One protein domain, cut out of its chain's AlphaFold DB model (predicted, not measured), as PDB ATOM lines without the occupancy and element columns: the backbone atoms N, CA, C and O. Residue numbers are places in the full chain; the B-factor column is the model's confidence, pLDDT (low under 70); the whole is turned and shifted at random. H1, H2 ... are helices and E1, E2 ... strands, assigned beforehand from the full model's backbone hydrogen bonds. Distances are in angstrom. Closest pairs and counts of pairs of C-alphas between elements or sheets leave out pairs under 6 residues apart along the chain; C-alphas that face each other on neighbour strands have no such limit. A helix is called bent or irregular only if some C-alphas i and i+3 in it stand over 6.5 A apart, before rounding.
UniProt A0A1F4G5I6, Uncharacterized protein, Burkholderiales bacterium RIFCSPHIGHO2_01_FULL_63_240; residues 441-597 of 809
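Overview. This is residues 441 to 597 of the 809 residues of an uncharacterized protein of Burkholderiales bacterium RIFCSPHIGHO2_01_FULL_63_240 (UniProt A0A1F4G5I6). The chain is wound as a solenoid of four stacked turns with three sides: E1, E2 and E3, then E4 and E5, then E6 and E7, then E8, E9 and E10. E4 and E6 fold round the corner between two sides, E3, E5, E7 and E10 make the third, and H1 packs on the first turn. The 157 printed residues hold three named helices and ten named strands, in the order H1 E1 E2 E3 E4 E5 E6 H2 E7 E8 E9 E10 H3, with both sheets parallel, one branched and one in the order E3 E5 E7 E10. The class is mixed, and the whole is compact, with a radius of gyration of the C-alphas of 14.5 A and spans of 40 by 34 by 27 A.

Arrangement. H1, residues 445 to 454, only grazes the sheet of E3, residues 476 to 479, E5, residues 502 to 505, E7, residues 550 to 555, and E10, residues 578 to 583; the closest C-alphas of H1 and E3 are those of Phe 452 and Leu 478, 5.8 A apart. The twisted, branched sheet holds E1, residues 460 to 465, E2, residues 469 to 471, E4, residues 483 to 495, E6, residues 509 to 519, E8, residues 559 to 563, and E9, residues 566 to 569. The two sheets form a sandwich, face to face, their facing parts 8.4 A centre to centre. E1 and E2 lie on one side of E4, with N 461 and O 483 at 2.8 A and N 470 and O 492 at 2.8 A, and E6 on the other, with N 484 and O 509 at 2.9 A. E4 bends by 98 degrees at residue 490 and E6 by 89 degrees at residue 514. E8 runs on into E9 at 94 degrees, both beside E6, with N 510 and O 559 at 2.8 A and N 517 and O 566 at 2.8 A. In the other sheet, N 503 and O 476 are 2.8 A apart, N 504 and O 553 2.9 A, and N 554 and O 581 2.8 A. H2, residues 524 to 537, only grazes that sheet; the C-alphas of Ile 477 and Ala 537, the closest of E3 and H2, are 6.7 A apart. H3, residues 586 to 591, is on neither sheet and irregular, with C-alphas 587 and 590 7.4 A apart. Every O i to N i+4 pair is within hydrogen-bond range in H1 and H2; H3 has 0 of 2, but 2 of 3 O i to N i+3 pairs.

Along the chain. H1 begins at C-alpha 445, (-57.317, -19.988, 76.161), and is 14.5 A long. E1 is 16.8 A long, E4 25.5 A, E6 24.0 A and H2 20.0 A. H3 ends at C-alpha 591, (-30.925, -30.638, 93.386).

Size, cuts and confidence. The two C-alphas farthest apart, those of Gly 442 and Glu 594, are 42.7 A apart. The printed part has no cut, and its one long link is H2 to E7. Mean pLDDT of the printed part is 82.8; residue 522 and residues 540 to 548, 571 to 576 and 586 to 595 are under 70.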
ATOM      1  N   PRO A 441     -53.765 -16.071  67.328       84.50
ATOM      2  CA  PRO A 441     -54.918 -15.449  67.998       84.50
ATOM      3  C   PRO A 441     -56.218 -16.264  67.919       84.50
ATOM      4  O   PRO A 441     -57.106 -16.113  68.747       84.50
ATOM      5  N   GLY A 442     -56.337 -17.155  66.929       82.19
ATOM      6  CA  GLY A 442     -57.468 -18.085  66.813       82.19
ATOM      7  C   GLY A 442     -57.497 -19.237  67.833       82.19
ATOM      8  O   GLY A 442     -58.462 -19.996  67.818       82.19
ATOM      9  N   MET A 443     -56.465 -19.416  68.670       87.19
ATOM     10  CA  MET A 443     -56.454 -20.448  69.717       87.19
ATOM     11  C   MET A 443     -57.304 -20.019  70.912       87.19
ATOM     12  O   MET A 443     -57.193 -18.899  71.407       87.19
ATOM     13  N   SER A 444     -58.113 -20.938  71.431       89.62
ATOM     14  CA  SER A 444     -58.827 -20.726  72.686       89.62
ATOM     15  C   SER A 444     -57.855 -20.708  73.876       89.62
ATOM     16  O   SER A 444     -56.815 -21.374  73.840       89.62
ATOM     17  N   PRO A 445     -58.197 -20.038  74.994       87.75
ATOM     18  CA  PRO A 445     -57.317 -19.988  76.161       87.75
ATOM     19  C   PRO A 445     -56.937 -21.389  76.668       87.75
ATOM     20  O   PRO A 445     -55.786 -21.652  77.001       87.75
ATOM     21  N   GLN A 446     -57.886 -22.333  76.654       88.00
ATOM     22  CA  GLN A 446     -57.657 -23.720  77.073       88.00
ATOM     23  C   GLN A 446     -56.603 -24.433  76.213       88.00
ATOM     24  O   GLN A 446     -55.798 -25.195  76.749       88.00
ATOM     25  N   GLU A 447     -56.581 -24.179  74.902       88.19
ATOM     26  CA  GLU A 447     -55.584 -24.743  73.987       88.19
ATOM     27  C   GLU A 447     -54.192 -24.172  74.253       88.19
ATOM     28  O   GLU A 447     -53.223 -24.934  74.280       88.19
ATOM     29  N   ILE A 448     -54.093 -22.869  74.535       89.88
ATOM     30  CA  ILE A 448     -52.830 -22.206  74.892       89.88
ATOM     31  C   ILE A 448     -52.277 -22.794  76.200       89.88
ATOM     32  O   ILE A 448     -51.122 -23.223  76.256       89.88
ATOM     33  N   HIS A 449     -53.117 -22.912  77.234       89.81
ATOM     34  CA  HIS A 449     -52.749 -23.539  78.512       89.81
ATOM     35  C   HIS A 449     -52.323 -25.004  78.337       89.81
ATOM     36  O   HIS A 449     -51.341 -25.453  78.933       89.81
ATOM     37  N   ALA A 450     -53.024 -25.764  77.492       87.25
ATOM     38  CA  ALA A 450     -52.665 -27.146  77.186       87.25
ATOM     39  C   ALA A 450     -51.341 -27.253  76.412       87.25
ATOM     40  O   ALA A 450     -50.587 -28.201  76.636       87.25
ATOM     41  N   ALA A 451     -51.043 -26.300  75.523       87.25
ATOM     42  CA  ALA A 451     -49.778 -26.239  74.805       87.25
ATOM     43  C   ALA A 451     -48.612 -26.010  75.773       87.25
ATOM     44  O   ALA A 451     -47.671 -26.798  75.767       87.25
ATOM     45  N   PHE A 452     -48.718 -25.029  76.673       88.88
ATOM     46  CA  PHE A 452     -47.712 -24.774  77.712       88.88
ATOM     47  C   PHE A 452     -47.503 -25.980  78.636       88.88
ATOM     48  O   PHE A 452     -46.368 -26.359  78.916       88.88
ATOM     49  N   LYS A 453     -48.584 -26.662  79.035       86.88
ATOM     50  CA  LYS A 453     -48.505 -27.865  79.878       86.88
ATOM     51  C   LYS A 453     -47.745 -29.026  79.222       86.88
ATOM     52  O   LYS A 453     -47.135 -29.821  79.933       86.88
ATOM     53  N   LYS A 454     -47.778 -29.144  77.889       85.50
ATOM     54  CA  LYS A 454     -47.061 -30.195  77.140       85.50
ATOM     55  C   LYS A 454     -45.553 -29.945  77.037       85.50
ATOM     56  O   LYS A 454     -44.817 -30.880  76.732       85.50
ATOM     57  N   LEU A 455     -45.095 -28.715  77.265       84.31
ATOM     58  CA  LEU A 455     -43.700 -28.301  77.098       84.31
ATOM     59  C   LEU A 455     -42.874 -28.603  78.356       84.31
ATOM     60  O   LEU A 455     -42.411 -27.694  79.034       84.31
ATOM     61  N   GLN A 456     -42.715 -29.891  78.669       81.75
ATOM     62  CA  GLN A 456     -41.925 -30.392  79.800       81.75
ATOM     63  C   GLN A 456     -40.770 -31.285  79.321       81.75
ATOM     64  O   GLN A 456     -40.848 -31.919  78.266       81.75
ATOM     65  N   GLY A 457     -39.707 -31.373  80.125       80.75
ATOM     66  CA  GLY A 457     -38.536 -32.217  79.885       80.75
ATOM     67  C   GLY A 457     -37.333 -31.466  79.307       80.75
ATOM     68  O   GLY A 457     -37.356 -30.258  79.102       80.75
ATOM     69  N   ASN A 458     -36.261 -32.201  79.005       76.75
ATOM     70  CA  ASN A 458     -34.946 -31.627  78.667       76.75
ATOM     71  C   ASN A 458     -34.813 -31.131  77.210       76.75
ATOM     72  O   ASN A 458     -33.704 -30.864  76.744       76.75
ATOM     73  N   ALA A 459     -35.909 -31.055  76.452       79.00
ATOM     74  CA  ALA A 459     -35.866 -30.600  75.067       79.00
ATOM     75  C   ALA A 459     -35.665 -29.079  74.987       79.00
ATOM     76  O   ALA A 459     -36.160 -28.319  75.823       79.00
ATOM     77  N   ARG A 460     -34.978 -28.622  73.934       82.38
ATOM     78  CA  ARG A 460     -34.945 -27.195  73.600       82.38
ATOM     79  C   ARG A 460     -36.306 -26.796  73.045       82.38
ATOM     80  O   ARG A 460     -36.813 -27.460  72.142       82.38
ATOM     81  N   THR A 461     -36.877 -25.727  73.577       87.69
ATOM     82  CA  THR A 461     -38.246 -25.311  73.282       87.69
ATOM     83  C   THR A 461     -38.260 -23.886  72.754       87.69
ATOM     84  O   THR A 461     -37.812 -22.974  73.441       87.69
ATOM     85  N   LEU A 462     -38.798 -23.691  71.551       90.75
ATOM     86  CA  LEU A 462     -39.111 -22.382  70.990       90.75
ATOM     87  C   LEU A 462     -40.626 -22.181  71.008       90.75
ATOM     88  O   LEU A 462     -41.372 -22.973  70.435       90.75
ATOM     89  N   ILE A 463     -41.078 -21.096  71.623       93.62
ATOM     90  CA  ILE A 463     -42.473 -20.661  71.624       93.62
ATOM     91  C   ILE A 463     -42.544 -19.381  70.798       93.62
ATOM     92  O   ILE A 463     -41.838 -18.416  71.080       93.62
ATOM     93  N   SER A 464     -43.357 -19.369  69.747       93.56
ATOM     94  CA  SER A 464     -43.547 -18.196  68.892       93.56
ATOM     95  C   SER A 464     -44.998 -17.749  68.947       93.56
ATOM     96  O   SER A 464     -45.881 -18.501  68.548       93.56
ATOM     97  N   PHE A 465     -45.233 -16.528  69.415       93.94
ATOM     98  CA  PHE A 465     -46.538 -15.888  69.305       93.94
ATOM     99  C   PHE A 465     -46.627 -15.155  67.969       93.94
ATOM    100  O   PHE A 465     -45.689 -14.453  67.573       93.94
ATOM    101  N   GLU A 466     -47.743 -15.322  67.269       91.94
ATOM    102  CA  GLU A 466     -48.112 -14.420  66.182       91.94
ATOM    103  C   GLU A 466     -48.567 -13.069  66.762       91.94
ATOM    104  O   GLU A 466     -49.135 -13.037  67.862       91.94
ATOM    105  N   PRO A 467     -48.350 -11.947  66.056       91.06
ATOM    106  CA  PRO A 467     -48.829 -10.644  66.503       91.06
ATOM    107  C   PRO A 467     -50.348 -10.650  66.726       91.06
ATOM    108  O   PRO A 467     -51.112 -11.023  65.837       91.06
ATOM    109  N   GLY A 468     -50.786 -10.220  67.907       90.81
ATOM    110  CA  GLY A 468     -52.198 -10.182  68.275       90.81
ATOM    111  C   GLY A 468     -52.413 -10.047  69.779       90.81
ATOM    112  O   GLY A 468     -51.453 -10.003  70.552       90.81
ATOM    113  N   GLU A 469     -53.682  -9.980  70.170       92.25
ATOM    114  CA  GLU A 469     -54.122  -9.932  71.565       92.25
ATOM    115  C   GLU A 469     -54.623 -11.308  72.012       92.25
ATOM    116  O   GLU A 469     -55.348 -11.986  71.281       92.25
ATOM    117  N   TYR A 470     -54.234 -11.710  73.219       92.62
ATOM    118  CA  TYR A 470     -54.527 -13.014  73.798       92.62
ATOM    119  C   TYR A 470     -55.107 -12.836  75.201       92.62
ATOM    120  O   TYR A 470     -54.382 -12.475  76.128       92.62
ATOM    121  N   GLN A 471     -56.396 -13.128  75.387       90.38
ATOM    122  CA  GLN A 471     -56.992 -13.247  76.721       90.38
ATOM    123  C   GLN A 471     -56.748 -14.650  77.281       90.38
ATOM    124  O   GLN A 471     -57.212 -15.638  76.718       90.38
ATOM    125  N   LEU A 472     -56.035 -14.750  78.403       87.56
ATOM    126  CA  LEU A 472     -55.595 -16.041  78.952       87.56
ATOM    127  C   LEU A 472     -56.600 -16.661  79.934       87.56
ATOM    128  O   LEU A 472     -56.649 -17.885  80.085       87.56
ATOM    129  N   GLY A 473     -57.411 -15.831  80.594       84.31
ATOM    130  CA  GLY A 473     -58.433 -16.213  81.575       84.31
ATOM    131  C   GLY A 473     -57.896 -16.731  82.918       84.31
ATOM    132  O   GLY A 473     -58.676 -16.826  83.871       84.31
ATOM    133  N   LYS A 474     -56.606 -17.085  82.961       87.38
ATOM    134  CA  LYS A 474     -55.759 -17.375  84.122       87.38
ATOM    135  C   LYS A 474     -54.272 -17.301  83.712       87.38
ATOM    136  O   LYS A 474     -53.979 -17.469  82.524       87.38
ATOM    137  N   PRO A 475     -53.332 -17.135  84.666       89.44
ATOM    138  CA  PRO A 475     -51.899 -17.026  84.373       89.44
ATOM    139  C   PRO A 475     -51.337 -18.221  83.587       89.44
ATOM    140  O   PRO A 475     -51.645 -19.374  83.900       89.44
ATOM    141  N   LEU A 476     -50.477 -17.965  82.597       92.88
ATOM    142  CA  LEU A 476     -49.739 -19.009  81.879       92.88
ATOM    143  C   LEU A 476     -48.552 -19.498  82.704       92.88
ATOM    144  O   LEU A 476     -47.768 -18.699  83.209       92.88
ATOM    145  N   ILE A 477     -48.388 -20.819  82.786       90.75
ATOM    146  CA  ILE A 477     -47.310 -21.452  83.549       90.75
ATOM    147  C   ILE A 477     -46.486 -22.344  82.626       90.75
ATOM    148  O   ILE A 477     -47.002 -23.307  82.056       90.75
ATOM    149  N   LEU A 478     -45.193 -22.047  82.520       91.56
ATOM    150  CA  LEU A 478     -44.189 -22.916  81.915       91.56
ATOM    151  C   LEU A 478     -43.297 -23.483  83.016       91.56
ATOM    152  O   LEU A 478     -42.740 -22.720  83.804       91.56
ATOM    153  N   ARG A 479     -43.151 -24.809  83.075       88.88
ATOM    154  CA  ARG A 479     -42.366 -25.462  84.127       88.88
ATOM    155  C   ARG A 479     -41.526 -26.624  83.620       88.88
ATOM    156  O   ARG A 479     -41.934 -27.289  82.673       88.88
ATOM    157  N   GLU A 480     -40.422 -26.903  84.314       85.44
ATOM    158  CA  GLU A 480     -39.601 -28.115  84.133       85.44
ATOM    159  C   GLU A 480     -39.177 -28.362  82.669       85.44
ATOM    160  O   GLU A 480     -39.115 -29.503  82.203       85.44
ATOM    161  N   ALA A 481     -38.910 -27.287  81.924       86.75
ATOM    162  CA  ALA A 481     -38.445 -27.345  80.543       86.75
ATOM    163  C   ALA A 481     -36.914 -27.193  80.464       86.75
ATOM    164  O   ALA A 481     -36.278 -26.663  81.374       86.75
ATOM    165  N   GLY A 482     -36.305 -27.640  79.364       87.06
ATOM    166  CA  GLY A 482     -34.883 -27.434  79.083       87.06
ATOM    167  C   GLY A 482     -34.562 -25.965  78.782       87.06
ATOM    168  O   GLY A 482     -34.908 -25.048  79.528       87.06
ATOM    169  N   HIS A 483     -33.891 -25.708  77.662       90.25
ATOM    170  CA  HIS A 483     -33.669 -24.335  77.204       90.25
ATOM    171  C   HIS A 483     -34.917 -23.792  76.508       90.25
ATOM    172  O   HIS A 483     -35.326 -24.331  75.478       90.25
ATOM    173  N   VAL A 484     -35.481 -22.714  77.042       93.56
ATOM    174  CA  VAL A 484     -36.691 -22.075  76.525       93.56
ATOM    175  C   VAL A 484     -36.346 -20.759  75.839       93.56
ATOM    176  O   VAL A 484     -35.697 -19.889  76.423       93.56
ATOM    177  N   GLU A 485     -36.848 -20.593  74.622       95.62
ATOM    178  CA  GLU A 485     -36.873 -19.331  73.896       95.62
ATOM    179  C   GLU A 485     -38.327 -18.946  73.598       95.62
ATOM    180  O   GLU A 485     -39.072 -19.726  73.009       95.62
ATOM    181  N   ILE A 486     -38.746 -17.750  74.007       96.06
ATOM    182  CA  ILE A 486     -40.084 -17.212  73.756       96.06
ATOM    183  C   ILE A 486     -39.949 -15.955  72.900       96.06
ATOM    184  O   ILE A 486     -39.382 -14.957  73.341       96.06
ATOM    185  N   ARG A 487     -40.498 -16.000  71.683       95.69
ATOM    186  CA  ARG A 487     -40.546 -14.870  70.749       95.69
ATOM    187  C   ARG A 487     -41.969 -14.359  70.628       95.69
ATOM    188  O   ARG A 487     -42.836 -15.044  70.084       95.69
ATOM    189  N   GLY A 488     -42.195 -13.156  71.134       88.75
ATOM    190  CA  GLY A 488     -43.516 -12.549  71.181       88.75
ATOM    191  C   GLY A 488     -43.945 -11.844  69.901       88.75
ATOM    192  O   GLY A 488     -45.139 -11.733  69.662       88.75
ATOM    193  N   HIS A 489     -43.008 -11.339  69.090       90.50
ATOM    194  CA  HIS A 489     -43.310 -10.490  67.923       90.50
ATOM    195  C   HIS A 489     -44.318  -9.358  68.233       90.50
ATOM    196  O   HIS A 489     -45.136  -8.995  67.391       90.50
ATOM    197  N   ARG A 490     -44.239  -8.791  69.446       86.88
ATOM    198  CA  ARG A 490     -45.137  -7.769  70.016       86.88
ATOM    199  C   ARG A 490     -46.571  -8.235  70.293       86.88
ATOM    200  O   ARG A 490     -47.477  -7.408  70.338       86.88
ATOM    201  N   ALA A 491     -46.779  -9.529  70.511       94.12
ATOM    202  CA  ALA A 491     -48.034 -10.050  71.041       94.12
ATOM    203  C   ALA A 491     -48.353  -9.474  72.432       94.12
ATOM    204  O   ALA A 491     -47.450  -9.275  73.253       94.12
ATOM    205  N   LEU A 492     -49.643  -9.242  72.686       95.38
ATOM    206  CA  LEU A 492     -50.183  -8.778  73.961       95.38
ATOM    207  C   LEU A 492     -50.921  -9.923  74.648       95.38
ATOM    208  O   LEU A 492     -51.911 -10.431  74.132       95.38
ATOM    209  N   LEU A 493     -50.446 -10.314  75.825       94.44
ATOM    210  CA  LEU A 493     -51.085 -11.291  76.697       94.44
ATOM    211  C   LEU A 493     -51.766 -10.533  77.834       94.44
ATOM    212  O   LEU A 493     -51.095  -9.912  78.660       94.44
ATOM    213  N   GLY A 494     -53.094 -10.577  77.846       90.50
ATOM    214  CA  GLY A 494     -53.930  -9.922  78.840       90.50
ATOM    215  C   GLY A 494     -54.508 -10.926  79.829       90.50
ATOM    216  O   GLY A 494     -55.090 -11.943  79.431       90.50
ATOM    217  N   GLU A 495     -54.393 -10.613  81.117       87.75
ATOM    218  CA  GLU A 495     -55.006 -11.370  82.198       87.75
ATOM    219  C   GLU A 495     -55.897 -10.481  83.069       87.75
ATOM    220  O   GLU A 495     -55.439  -9.696  83.891       87.75
ATOM    221  N   SER A 496     -57.211 -10.646  82.908       84.31
ATOM    222  CA  SER A 496     -58.215  -9.825  83.599       84.31
ATOM    223  C   SER A 496     -58.413 -10.169  85.081       84.31
ATOM    224  O   SER A 496     -59.034  -9.401  85.810       84.31
ATOM    225  N   LYS A 497     -57.973 -11.356  85.526       83.31
ATOM    226  CA  LYS A 497     -58.278 -11.882  86.867       83.31
ATOM    227  C   LYS A 497     -57.062 -12.026  87.768       83.31
ATOM    228  O   LYS A 497     -57.249 -12.386  88.925       83.31
ATOM    229  N   SER A 498     -55.856 -11.748  87.278       84.06
ATOM    230  CA  SER A 498     -54.622 -11.814  88.058       84.06
ATOM    231  C   SER A 498     -53.619 -10.758  87.617       84.06
ATOM    232  O   SER A 498     -53.567 -10.361  86.459       84.06
ATOM    233  N   GLU A 499     -52.779 -10.358  88.561       83.62
ATOM    234  CA  GLU A 499     -51.603  -9.526  88.377       83.62
ATOM    235  C   GLU A 499     -50.460 -10.277  87.681       83.62
ATOM    236  O   GLU A 499     -49.557  -9.659  87.126       83.62
ATOM    237  N   ARG A 500     -50.485 -11.617  87.715       88.25
ATOM    238  CA  ARG A 500     -49.498 -12.492  87.078       88.25
ATOM    239  C   ARG A 500     -50.014 -12.924  85.712       88.25
ATOM    240  O   ARG A 500     -51.103 -13.478  85.605       88.25
ATOM    241  N   VAL A 501     -49.204 -12.743  84.675       92.62
ATOM    242  CA  VAL A 501     -49.573 -13.115  83.302       92.62
ATOM    243  C   VAL A 501     -48.802 -14.354  82.867       92.62
ATOM    244  O   VAL A 501     -49.398 -15.325  82.399       92.62
ATOM    245  N   LEU A 502     -47.481 -14.343  83.059       94.12
ATOM    246  CA  LEU A 502     -46.590 -15.433  82.678       94.12
ATOM    247  C   LEU A 502     -45.665 -15.809  83.837       94.12
ATOM    248  O   LEU A 502     -44.926 -14.975  84.360       94.12
ATOM    249  N   ILE A 503     -45.681 -17.091  84.193       92.31
ATOM    250  CA  ILE A 503     -44.842 -17.693  85.223       92.31
ATOM    251  C   ILE A 503     -43.948 -18.742  84.560       92.31
ATOM    252  O   ILE A 503     -44.441 -19.710  83.982       92.31
ATOM    253  N   VAL A 504     -42.631 -18.559  84.641       92.38
ATOM    254  CA  VAL A 504     -41.637 -19.528  84.164       92.38
ATOM    255  C   VAL A 504     -40.892 -20.090  85.361       92.38
ATOM    256  O   VAL A 504     -40.264 -19.337  86.100       92.38
ATOM    257  N   ARG A 505     -40.945 -21.406  85.552       87.75
ATOM    258  CA  ARG A 505     -40.393 -22.071  86.730       87.75
ATOM    259  C   ARG A 505     -39.510 -23.251  86.357       87.75
ATOM    260  O   ARG A 505     -39.809 -23.996  85.430       87.75
ATOM    261  N   ASP A 506     -38.428 -23.450  87.097       85.19
ATOM    262  CA  ASP A 506     -37.615 -24.667  87.024       85.19
ATOM    263  C   ASP A 506     -37.101 -25.034  85.619       85.19
ATOM    264  O   ASP A 506     -36.907 -26.211  85.308       85.19
ATOM    265  N   CYS A 507     -36.853 -24.033  84.773       88.69
ATOM    266  CA  CYS A 507     -36.306 -24.242  83.437       88.69
ATOM    267  C   CYS A 507     -34.767 -24.202  83.446       88.69
ATOM    268  O   CYS A 507     -34.156 -23.581  84.317       88.69
ATOM    269  N   GLU A 508     -34.109 -24.832  82.468       88.44
ATOM    270  CA  GLU A 508     -32.639 -24.779  82.358       88.44
ATOM    271  C   GLU A 508     -32.150 -23.369  81.979       88.44
ATOM    272  O   GLU A 508     -31.175 -22.857  82.535       88.44
ATOM    273  N   SER A 509     -32.858 -22.712  81.055       92.38
ATOM    274  CA  SER A 509     -32.653 -21.302  80.716       92.38
ATOM    275  C   SER A 509     -33.898 -20.683  80.092       92.38
ATOM    276  O   SER A 509     -34.660 -21.384  79.432       92.38
ATOM    277  N   LEU A 510     -34.030 -19.362  80.192       95.94
ATOM    278  CA  LEU A 510     -35.069 -18.574  79.539       95.94
ATOM    279  C   LEU A 510     -34.457 -17.428  78.728       95.94
ATOM    280  O   LEU A 510     -33.716 -16.603  79.266       95.94
ATOM    281  N   VAL A 511     -34.835 -17.345  77.455       97.38
ATOM    282  CA  VAL A 511     -34.713 -16.141  76.628       97.38
ATOM    283  C   VAL A 511     -36.119 -15.707  76.239       97.38
ATOM    284  O   VAL A 511     -36.849 -16.486  75.631       97.38
ATOM    285  N   LEU A 512     -36.510 -14.488  76.593       97.25
ATOM    286  CA  LEU A 512     -37.826 -13.940  76.273       97.25
ATOM    287  C   LEU A 512     -37.656 -12.594  75.573       97.25
ATOM    288  O   LEU A 512     -37.015 -11.695  76.118       97.25
ATOM    289  N   GLU A 513     -38.232 -12.478  74.375       97.00
ATOM    290  CA  GLU A 513     -38.115 -11.291  73.530       97.00
ATOM    291  C   GLU A 513     -39.469 -10.817  72.985       97.00
ATOM    292  O   GLU A 513     -40.228 -11.603  72.408       97.00
ATOM    293  N   GLY A 514     -39.751  -9.517  73.112       94.25
ATOM    294  CA  GLY A 514     -40.814  -8.851  72.354       94.25
ATOM    295  C   GLY A 514     -42.238  -9.238  72.756       94.25
ATOM    296  O   GLY A 514     -43.072  -9.440  71.874       94.25
ATOM    297  N   LEU A 515     -42.530  -9.374  74.053       95.81
ATOM    298  CA  LEU A 515     -43.879  -9.641  74.581       95.81
ATOM    299  C   LEU A 515     -44.417  -8.457  75.382       95.81
ATOM    300  O   LEU A 515     -43.672  -7.808  76.114       95.81
ATOM    301  N   THR A 516     -45.727  -8.230  75.289       96.50
ATOM    302  CA  THR A 516     -46.473  -7.322  76.166       96.50
ATOM    303  C   THR A 516     -47.349  -8.139  77.111       96.50
ATOM    304  O   THR A 516     -48.123  -8.977  76.660       96.50
ATOM    305  N   LEU A 517     -47.213  -7.918  78.414       95.56
ATOM    306  CA  LEU A 517     -47.903  -8.628  79.487       95.56
ATOM    307  C   LEU A 517     -48.713  -7.609  80.292       95.56
ATOM    308  O   LEU A 517     -48.133  -6.652  80.802       95.56
ATOM    309  N   VAL A 518     -50.025  -7.807  80.400       94.06
ATOM    310  CA  VAL A 518     -50.941  -6.901  81.109       94.06
ATOM    311  C   VAL A 518     -51.772  -7.700  82.114       94.06
ATOM    312  O   VAL A 518     -52.522  -8.586  81.707       94.06
ATOM    313  N   GLY A 519     -51.607  -7.427  83.411       89.06
ATOM    314  CA  GLY A 519     -52.368  -8.063  84.493       89.06
ATOM    315  C   GLY A 519     -53.258  -7.063  85.234       89.06
ATOM    316  O   GLY A 519     -52.742  -6.121  85.836       89.06
ATOM    317  N   ASP A 520     -54.577  -7.282  85.233       82.62
ATOM    318  CA  ASP A 520     -55.564  -6.249  85.598       82.62
ATOM    319  C   ASP A 520     -56.218  -6.407  86.986       82.62
ATOM    320  O   ASP A 520     -57.014  -5.557  87.390       82.62
ATOM    321  N   ALA A 521     -55.936  -7.475  87.742       73.50
ATOM    322  CA  ALA A 521     -56.605  -7.707  89.030       73.50
ATOM    323  C   ALA A 521     -55.657  -8.139  90.148       73.50
ATOM    324  O   ALA A 521     -54.860  -9.057  89.986       73.50
ATOM    325  N   ILE A 522     -55.816  -7.524  91.323       68.19
ATOM    326  CA  ILE A 522     -54.991  -7.767  92.513       68.19
ATOM    327  C   ILE A 522     -55.868  -8.316  93.656       68.19
ATOM    328  O   ILE A 522     -57.098  -8.238  93.643       68.19
ATOM    329  N   GLY A 523     -55.253  -8.944  94.661       72.12
ATOM    330  CA  GLY A 523     -55.937  -9.355  95.891       72.12
ATOM    331  C   GLY A 523     -56.568 -10.751  95.820       72.12
ATOM    332  O   GLY A 523     -55.930 -11.715  95.398       72.12
ATOM    333  N   ARG A 524     -57.806 -10.908  96.318       71.56
ATOM    334  CA  ARG A 524     -58.444 -12.234  96.475       71.56
ATOM    335  C   ARG A 524     -58.694 -12.929  95.134       71.56
ATOM    336  O   ARG A 524     -58.432 -14.122  95.027       71.56
ATOM    337  N   MET A 525     -59.154 -12.180  94.131       72.06
ATOM    338  CA  MET A 525     -59.426 -12.712  92.790       72.06
ATOM    339  C   MET A 525     -58.144 -13.182  92.090       72.06
ATOM    340  O   MET A 525     -58.124 -14.294  91.568       72.06
ATOM    341  N   GLY A 526     -57.058 -12.403  92.190       73.25
ATOM    342  CA  GLY A 526     -55.731 -12.789  91.688       73.25
ATOM    343  C   GLY A 526     -55.220 -14.093  92.295       73.25
ATOM    344  O   GLY A 526     -54.786 -14.990  91.573       73.25
ATOM    345  N   ARG A 527     -55.364 -14.261  93.617       76.81
ATOM    346  CA  ARG A 527     -54.987 -15.506  94.310       76.81
ATOM    347  C   ARG A 527     -55.818 -16.707  93.865       76.81
ATOM    348  O   ARG A 527     -55.273 -17.795  93.714       76.81
ATOM    349  N   GLU A 528     -57.119 -16.531  93.649       79.25
ATOM    350  CA  GLU A 528     -57.988 -17.608  93.163       79.25
ATOM    351  C   GLU A 528     -57.630 -18.027  91.727       79.25
ATOM    352  O   GLU A 528     -57.535 -19.226  91.457       79.25
ATOM    353  N   ALA A 529     -57.356 -17.065  90.838       78.88
ATOM    354  CA  ALA A 529     -56.915 -17.327  89.465       78.88
ATOM    355  C   ALA A 529     -55.534 -18.008  89.414       78.88
ATOM    356  O   ALA A 529     -55.341 -18.960  88.654       78.88
ATOM    357  N   LEU A 530     -54.595 -17.581  90.265       80.81
ATOM    358  CA  LEU A 530     -53.299 -18.239  90.432       80.81
ATOM    359  C   LEU A 530     -53.464 -19.683  90.915       80.81
ATOM    360  O   LEU A 530     -52.884 -20.590  90.325       80.81
ATOM    361  N   ARG A 531     -54.291 -19.914  91.942       80.88
ATOM    362  CA  ARG A 531     -54.553 -21.258  92.473       80.88
ATOM    363  C   ARG A 531     -55.156 -22.180  91.413       80.88
ATOM    364  O   ARG A 531     -54.795 -23.353  91.331       80.88
ATOM    365  N   GLU A 532     -56.049 -21.658  90.571       81.19
ATOM    366  CA  GLU A 532     -56.603 -22.404  89.436       81.19
ATOM    367  C   GLU A 532     -55.530 -22.742  88.385       81.19
ATOM    368  O   GLU A 532     -55.496 -23.863  87.869       81.19
ATOM    369  N   ALA A 533     -54.640 -21.798  88.067       80.00
ATOM    370  CA  ALA A 533     -53.541 -22.020  87.131       80.00
ATOM    371  C   ALA A 533     -52.526 -23.044  87.665       80.00
ATOM    372  O   ALA A 533     -52.183 -23.982  86.945       80.00
ATOM    373  N   LEU A 534     -52.111 -22.928  88.931       82.81
ATOM    374  CA  LEU A 534     -51.213 -23.874  89.605       82.81
ATOM    375  C   LEU A 534     -51.807 -25.284  89.624       82.81
ATOM    376  O   LEU A 534     -51.153 -26.236  89.196       82.81
ATOM    377  N   SER A 535     -53.082 -25.410  90.003       82.56
ATOM    378  CA  SER A 535     -53.796 -26.688  89.975       82.56
ATOM    379  C   SER A 535     -53.841 -27.286  88.564       82.56
ATOM    380  O   SER A 535     -53.582 -28.478  88.383       82.56
ATOM    381  N   PHE A 536     -54.088 -26.467  87.532       79.69
ATOM    382  CA  PHE A 536     -54.072 -26.925  86.139       79.69
ATOM    383  C   PHE A 536     -52.675 -27.375  85.683       79.69
ATOM    384  O   PHE A 536     -52.549 -28.384  84.974       79.69
ATOM    385  N   ALA A 537     -51.631 -26.663  86.109       73.56
ATOM    386  CA  ALA A 537     -50.237 -27.017  85.870       73.56
ATOM    387  C   ALA A 537     -49.783 -28.236  86.693       73.56
ATOM    388  O   ALA A 537     -48.789 -28.853  86.329       73.56
ATOM    389  N   GLY A 538     -50.527 -28.640  87.730       76.19
ATOM    390  CA  GLY A 538     -50.192 -29.753  88.619       76.19
ATOM    391  C   GLY A 538     -49.131 -29.386  89.659       76.19
ATOM    392  O   GLY A 538     -48.227 -30.185  89.900       76.19
ATOM    393  N   LEU A 539     -49.185 -28.157  90.177       74.75
ATOM    394  CA  LEU A 539     -48.355 -27.638  91.265       74.75
ATOM    395  C   LEU A 539     -49.216 -27.457  92.526       74.75
ATOM    396  O   LEU A 539     -50.379 -27.061  92.417       74.75
ATOM    397  N   ASP A 540     -48.632 -27.731  93.692       68.06
ATOM    398  CA  ASP A 540     -49.244 -27.473  95.001       68.06
ATOM    399  C   ASP A 540     -49.027 -26.004  95.423       68.06
ATOM    400  O   ASP A 540     -48.057 -25.364  95.017       68.06
ATOM    401  N   ASP A 541     -49.938 -25.461  96.235       62.59
ATOM    402  CA  ASP A 541     -50.034 -24.027  96.589       62.59
ATOM    403  C   ASP A 541     -49.023 -23.588  97.680       62.59
ATOM    404  O   ASP A 541     -49.090 -22.477  98.204       62.59
ATOM    405  N   ASP A 542     -48.096 -24.472  98.064       51.41
ATOM    406  CA  ASP A 542     -47.461 -24.444  99.390       51.41
ATOM    407  C   ASP A 542     -46.313 -23.422  99.570       51.41
ATOM    408  O   ASP A 542     -45.866 -23.236 100.696       51.41
ATOM    409  N   ASP A 543     -45.870 -22.702  98.525       52.25
ATOM    410  CA  ASP A 543     -44.792 -21.686  98.643       52.25
ATOM    411  C   ASP A 543     -44.996 -20.404  97.792       52.25
ATOM    412  O   ASP A 543     -44.569 -19.315  98.192       52.25
ATOM    413  N   ASP A 544     -45.686 -20.464  96.644       52.78
ATOM    414  CA  ASP A 544     -45.708 -19.355  95.666       52.78
ATOM    415  C   ASP A 544     -46.568 -18.153  96.086       52.78
ATOM    416  O   ASP A 544     -46.245 -17.009  95.744       52.78
ATOM    417  N   GLY A 545     -47.614 -18.378  96.887       50.84
ATOM    418  CA  GLY A 545     -48.496 -17.322  97.397       50.84
ATOM    419  C   GLY A 545     -47.817 -16.337  98.358       50.84
ATOM    420  O   GLY A 545     -48.357 -15.259  98.610       50.84
ATOM    421  N   THR A 546     -46.631 -16.683  98.872       53.50
ATOM    422  CA  THR A 546     -45.835 -15.839  99.783       53.50
ATOM    423  C   THR A 546     -44.733 -15.045  99.073       53.50
ATOM    424  O   THR A 546     -44.182 -14.105  99.648       53.50
ATOM    425  N   THR A 547     -44.427 -15.382  97.815       64.88
ATOM    426  CA  THR A 547     -43.402 -14.700  97.012       64.88
ATOM    427  C   THR A 547     -43.974 -13.468  96.310       64.88
ATOM    428  O   THR A 547     -45.122 -13.470  95.855       64.88
ATOM    429  N   LEU A 548     -43.177 -12.398  96.216       69.81
ATOM    430  CA  LEU A 548     -43.536 -11.196  95.458       69.81
ATOM    431  C   LEU A 548     -43.614 -11.561  93.969       69.81
ATOM    432  O   LEU A 548     -42.593 -11.784  93.324       69.81
ATOM    433  N   GLY A 549     -44.828 -11.673  93.439       76.19
ATOM    434  CA  GLY A 549     -45.071 -11.987  92.035       76.19
ATOM    435  C   GLY A 549     -45.230 -10.739  91.185       76.19
ATOM    436  O   GLY A 549     -45.634  -9.687  91.684       76.19
ATOM    437  N   GLY A 550     -44.952 -10.882  89.894       85.69
ATOM    438  CA  GLY A 550     -45.260  -9.851  88.916       85.69
ATOM    439  C   GLY A 550     -45.889 -10.357  87.631       85.69
ATOM    440  O   GLY A 550     -46.004 -11.572  87.435       85.69
ATOM    441  N   ALA A 551     -46.264  -9.420  86.753       91.12
ATOM    442  CA  ALA A 551     -46.828  -9.721  85.432       91.12
ATOM    443  C   ALA A 551     -45.964 -10.743  84.682       91.12
ATOM    444  O   ALA A 551     -46.491 -11.705  84.117       91.12
ATOM    445  N   LEU A 552     -44.638 -10.595  84.777       94.81
ATOM    446  CA  LEU A 552     -43.676 -11.649  84.474       94.81
ATOM    447  C   LEU A 552     -43.000 -12.139  85.754       94.81
ATOM    448  O   LEU A 552     -42.314 -11.370  86.425       94.81
ATOM    449  N   THR A 553     -43.132 -13.429  86.046       92.69
ATOM    450  CA  THR A 553     -42.469 -14.078  87.181       92.69
ATOM    451  C   THR A 553     -41.571 -15.205  86.674       92.69
ATOM    452  O   THR A 553     -42.046 -16.144  86.041       92.69
ATOM    453  N   VAL A 554     -40.270 -15.138  86.957       92.94
ATOM    454  CA  VAL A 554     -39.303 -16.201  86.647       92.94
ATOM    455  C   VAL A 554     -38.737 -16.756  87.944       92.94
ATOM    456  O   VAL A 554     -38.156 -16.022  88.741       92.94
ATOM    457  N   GLN A 555     -38.883 -18.055  88.156       88.81
ATOM    458  CA  GLN A 555     -38.454 -18.752  89.362       88.81
ATOM    459  C   GLN A 555     -37.486 -19.875  89.003       88.81
ATOM    460  O   GLN A 555     -37.681 -20.605  88.027       88.81
ATOM    461  N   ASP A 556     -36.428 -20.005  89.796       84.94
ATOM    462  CA  ASP A 556     -35.516 -21.147  89.787       84.94
ATOM    463  C   ASP A 556     -35.008 -21.488  88.376       84.94
ATOM    464  O   ASP A 556     -34.950 -22.645  87.974       84.94
ATOM    465  N   THR A 557     -34.658 -20.463  87.597       89.38
ATOM    466  CA  THR A 557     -34.135 -20.598  86.230       89.38
ATOM    467  C   THR A 557     -32.727 -19.989  86.183       89.38
ATOM    468  O   THR A 557     -32.593 -18.770  86.300       89.38
ATOM    469  N   PRO A 558     -31.645 -20.788  86.063       88.31
ATOM    470  CA  PRO A 558     -30.273 -20.304  86.261       88.31
ATOM    471  C   PRO A 558     -29.765 -19.283  85.240       88.31
ATOM    472  O   PRO A 558     -28.823 -18.551  85.536       88.31
ATOM    473  N   GLN A 559     -30.321 -19.252  84.030       92.38
ATOM    474  CA  GLN A 559     -29.933 -18.314  82.976       92.38
ATOM    475  C   GLN A 559     -31.185 -17.620  82.453       92.38
ATOM    476  O   GLN A 559     -32.021 -18.270  81.831       92.38
ATOM    477  N   VAL A 560     -31.312 -16.320  82.704       96.38
ATOM    478  CA  VAL A 560     -32.483 -15.528  82.317       96.38
ATOM    479  C   VAL A 560     -32.035 -14.324  81.506       96.38
ATOM    480  O   VAL A 560     -31.243 -13.511  81.982       96.38
ATOM    481  N   ARG A 561     -32.570 -14.200  80.291       97.94
ATOM    482  CA  ARG A 561     -32.441 -13.011  79.454       97.94
ATOM    483  C   ARG A 561     -33.818 -12.515  79.030       97.94
ATOM    484  O   ARG A 561     -34.555 -13.246  78.374       97.94
ATOM    485  N   LEU A 562     -34.122 -11.269  79.374       97.81
ATOM    486  CA  LEU A 562     -35.358 -10.576  79.023       97.81
ATOM    487  C   LEU A 562     -35.006  -9.361  78.160       97.81
ATOM    488  O   LEU A 562     -34.205  -8.531  78.590       97.81
ATOM    489  N   LEU A 563     -35.570  -9.283  76.952       96.75
ATOM    490  CA  LEU A 563     -35.323  -8.203  75.994       96.75
ATOM    491  C   LEU A 563     -36.634  -7.671  75.404       96.75
ATOM    492  O   LEU A 563     -37.484  -8.456  74.998       96.75
ATOM    493  N   ASP A 564     -36.795  -6.348  75.322       96.19
ATOM    494  CA  ASP A 564     -37.979  -5.711  74.705       96.19
ATOM    495  C   ASP A 564     -39.312  -6.233  75.288       96.19
ATOM    496  O   ASP A 564     -40.264  -6.553  74.572       96.19
ATOM    497  N   VAL A 565     -39.360  -6.402  76.615       96.75
ATOM    498  CA  VAL A 565     -40.550  -6.881  77.333       96.75
ATOM    499  C   VAL A 565     -41.312  -5.695  77.893       96.75
ATOM    500  O   VAL A 565     -40.735  -4.855  78.583       96.75
ATOM    501  N   LYS A 566     -42.620  -5.648  77.649       97.00
ATOM    502  CA  LYS A 566     -43.522  -4.688  78.284       97.00
ATOM    503  C   LYS A 566     -44.335  -5.394  79.357       97.00
ATOM    504  O   LYS A 566     -45.025  -6.356  79.043       97.00
ATOM    505  N   ALA A 567     -44.248  -4.944  80.599       94.94
ATOM    506  CA  ALA A 567     -44.972  -5.530  81.722       94.94
ATOM    507  C   ALA A 567     -45.802  -4.452  82.424       94.94
ATOM    508  O   ALA A 567     -45.249  -3.450  82.873       94.94
ATOM    509  N   SER A 568     -47.114  -4.669  82.508       93.12
ATOM    510  CA  SER A 568     -48.068  -3.774  83.156       93.12
ATOM    511  C   SER A 568     -48.854  -4.516  84.228       93.12
ATOM    512  O   SER A 568     -49.337  -5.624  83.984       93.12
ATOM    513  N   VAL A 569     -49.003  -3.894  85.393       87.25
ATOM    514  CA  VAL A 569     -49.854  -4.373  86.491       87.25
ATOM    515  C   VAL A 569     -50.825  -3.262  86.881       87.25
ATOM    516  O   VAL A 569     -50.402  -2.115  86.968       87.25
ATOM    517  N   ALA A 570     -52.091  -3.607  87.124       78.12
ATOM    518  CA  ALA A 570     -53.158  -2.658  87.443       78.12
ATOM    519  C   ALA A 570     -52.842  -1.649  88.564       78.12
ATOM    520  O   ALA A 570     -52.228  -1.988  89.582       78.12
ATOM    521  N   ALA A 571     -53.404  -0.445  88.415       66.44
ATOM    522  CA  ALA A 571     -53.443   0.673  89.361       66.44
ATOM    523  C   ALA A 571     -54.245   0.418  90.658       66.44
ATOM    524  O   ALA A 571     -55.141   1.189  91.009       66.44
ATOM    525  N   ASP A 572     -53.919  -0.634  91.404       66.00
ATOM    526  CA  ASP A 572     -54.478  -0.896  92.739       66.00
ATOM    527  C   ASP A 572     -53.393  -0.783  93.834       66.00
ATOM    528  O   ASP A 572     -52.204  -0.957  93.566       66.00
ATOM    529  N   GLU A 573     -53.785  -0.508  95.083       59.28
ATOM    530  CA  GLU A 573     -52.896  -0.258  96.243       59.28
ATOM    531  C   GLU A 573     -52.331  -1.549  96.877       59.28
ATOM    532  O   GLU A 573     -51.875  -1.573  98.026       59.28
ATOM    533  N   GLY A 574     -52.381  -2.664  96.145       60.88
ATOM    534  CA  GLY A 574     -51.957  -3.971  96.628       60.88
ATOM    535  C   GLY A 574     -50.476  -4.007  97.007       60.88
ATOM    536  O   GLY A 574     -49.597  -4.078  96.147       60.88
ATOM    537  N   LEU A 575     -50.197  -4.043  98.315       57.94
ATOM    538  CA  LEU A 575     -48.859  -4.230  98.877       57.94
ATOM    539  C   LEU A 575     -48.238  -5.541  98.362       57.94
ATOM    540  O   LEU A 575     -48.531  -6.620  98.875       57.94
ATOM    541  N   GLY A 576     -47.343  -5.448  97.373       64.81
ATOM    542  CA  GLY A 576     -46.460  -6.553  96.981       64.81
ATOM    543  C   GLY A 576     -46.513  -7.023  95.528       64.81
ATOM    544  O   GLY A 576     -45.753  -7.935  95.201       64.81
ATOM    545  N   ALA A 577     -47.332  -6.426  94.659       79.75
ATOM    546  CA  ALA A 577     -47.226  -6.708  93.228       79.75
ATOM    547  C   ALA A 577     -45.970  -6.048  92.634       79.75
ATOM    548  O   ALA A 577     -45.534  -4.981  93.080       79.75
ATOM    549  N   MET A 578     -45.372  -6.715  91.652       87.88
ATOM    550  CA  MET A 578     -44.205  -6.226  90.927       87.88
ATOM    551  C   MET A 578     -44.448  -6.283  89.412       87.88
ATOM    552  O   MET A 578     -45.277  -7.057  88.954       87.88
ATOM    553  N   GLY A 579     -43.716  -5.531  88.597       90.75
ATOM    554  CA  GLY A 579     -43.812  -5.661  87.139       90.75
ATOM    555  C   GLY A 579     -43.116  -6.923  86.622       90.75
ATOM    556  O   GLY A 579     -43.738  -7.801  86.020       90.75
ATOM    557  N   ILE A 580     -41.813  -7.029  86.890       95.12
ATOM    558  CA  ILE A 580     -40.976  -8.173  86.507       95.12
ATOM    559  C   ILE A 580     -40.254  -8.696  87.740       95.12
ATOM    560  O   ILE A 580     -39.563  -7.941  88.431       95.12
ATOM    561  N   THR A 581     -40.348 -10.000  87.984       93.06
ATOM    562  CA  THR A 581     -39.624 -10.644  89.077       93.06
ATOM    563  C   THR A 581     -38.826 -11.854  88.625       93.06
ATOM    564  O   THR A 581     -39.266 -12.658  87.805       93.06
ATOM    565  N   VAL A 582     -37.610 -11.969  89.155       92.44
ATOM    566  CA  VAL A 582     -36.678 -13.060  88.876       92.44
ATOM    567  C   VAL A 582     -36.105 -13.553  90.204       92.44
ATOM    568  O   VAL A 582     -35.380 -12.826  90.883       92.44
ATOM    569  N   HIS A 583     -36.448 -14.779  90.593       86.38
ATOM    570  CA  HIS A 583     -36.135 -15.357  91.899       86.38
ATOM    571  C   HIS A 583     -35.364 -16.673  91.776       86.38
ATOM    572  O   HIS A 583     -35.716 -17.537  90.979       86.38
ATOM    573  N   ASP A 584     -34.358 -16.848  92.630       79.38
ATOM    574  CA  ASP A 584     -33.744 -18.143  92.949       79.38
ATOM    575  C   ASP A 584     -34.102 -18.500  94.402       79.38
ATOM    576  O   ASP A 584     -33.515 -17.973  95.364       79.38
ATOM    577  N   LEU A 585     -35.144 -19.323  94.562       70.81
ATOM    578  CA  LEU A 585     -35.687 -19.753  95.846       70.81
ATOM    579  C   LEU A 585     -34.776 -20.821  96.460       70.81
ATOM    580  O   LEU A 585     -34.299 -21.759  95.825       70.81
ATOM    581  N   ALA A 586     -34.506 -20.684  97.758       55.56
ATOM    582  CA  ALA A 586     -33.548 -21.546  98.446       55.56
ATOM    583  C   ALA A 586     -34.002 -23.017  98.560       55.56
ATOM    584  O   ALA A 586     -33.153 -23.893  98.730       55.56
ATOM    585  N   SER A 587     -35.304 -23.303  98.443       53.59
ATOM    586  CA  SER A 587     -35.901 -24.632  98.647       53.59
ATOM    587  C   SER A 587     -35.519 -25.666  97.572       53.59
ATOM    588  O   SER A 587     -35.509 -26.860  97.869       53.59
ATOM    589  N   ILE A 588     -35.096 -25.245  96.369       52.72
ATOM    590  CA  ILE A 588     -34.731 -26.147  95.250       52.72
ATOM    591  C   ILE A 588     -33.198 -26.255  95.035       52.72
ATOM    592  O   ILE A 588     -32.712 -27.075  94.248       52.72
ATOM    593  N   LYS A 589     -32.382 -25.530  95.817       49.84
ATOM    594  CA  LYS A 589     -30.905 -25.512  95.689       49.84
ATOM    595  C   LYS A 589     -30.217 -26.866  95.887       49.84
ATOM    596  O   LYS A 589     -29.145 -27.088  95.327       49.84
ATOM    597  N   ALA A 590     -30.828 -27.794  96.622       47.69
ATOM    598  CA  ALA A 590     -30.242 -29.107  96.901       47.69
ATOM    599  C   ALA A 590     -30.141 -30.033  95.668       47.69
ATOM    600  O   ALA A 590     -29.380 -30.997  95.701       47.69
ATOM    601  N   LYS A 591     -30.870 -29.758  94.572       51.62
ATOM    602  CA  LYS A 591     -30.925 -30.638  93.386       51.62
ATOM    603  C   LYS A 591     -29.952 -30.277  92.251       51.62
ATOM    604  O   LYS A 591     -29.786 -31.087  91.345       51.62
ATOM    605  N   ARG A 592     -29.325 -29.090  92.248       56.62
ATOM    606  CA  ARG A 592     -28.740 -28.494  91.021       56.62
ATOM    607  C   ARG A 592     -27.222 -28.251  91.004       56.62
ATOM    608  O   ARG A 592     -26.769 -27.426  90.218       56.62
ATOM    609  N   ASN A 593     -26.430 -28.974  91.807       52.41
ATOM    610  CA  ASN A 593     -24.952 -28.961  91.731       52.41
ATOM    611  C   ASN A 593     -24.351 -27.545  91.530       52.41
ATOM    612  O   ASN A 593     -23.606 -27.300  90.587       52.41
ATOM    613  N   GLU A 594     -24.702 -26.594  92.402       56.03
ATOM    614  CA  GLU A 594     -24.095 -25.249  92.440       56.03
ATOM    615  C   GLU A 594     -24.354 -24.314  91.233       56.03
ATOM    616  O   GLU A 594     -23.713 -23.261  91.143       56.03
ATOM    617  N   ALA A 595     -25.287 -24.623  90.319       60.81
ATOM    618  CA  ALA A 595     -25.622 -23.729  89.204       60.81
ATOM    619  C   ALA A 595     -26.086 -22.346  89.712       60.81
ATOM    620  O   ALA A 595     -27.088 -22.224  90.413       60.81
ATOM    621  N   ARG A 596     -25.334 -21.291  89.373       76.44
ATOM    622  CA  ARG A 596     -25.563 -19.926  89.877       76.44
ATOM    623  C   ARG A 596     -26.448 -19.124  88.927       76.44
ATOM    624  O   ARG A 596     -26.207 -19.136  87.719       76.44
ATOM    625  N   MET A 597     -27.398 -18.364  89.473       85.56
ATOM    626  CA  MET A 597     -28.332 -17.566  88.678       85.56
ATOM    627  C   MET A 597     -27.654 -16.352  88.018       85.56
ATOM    628  O   MET A 597     -26.984 -15.555  88.687       85.56
TER     629      MET A 597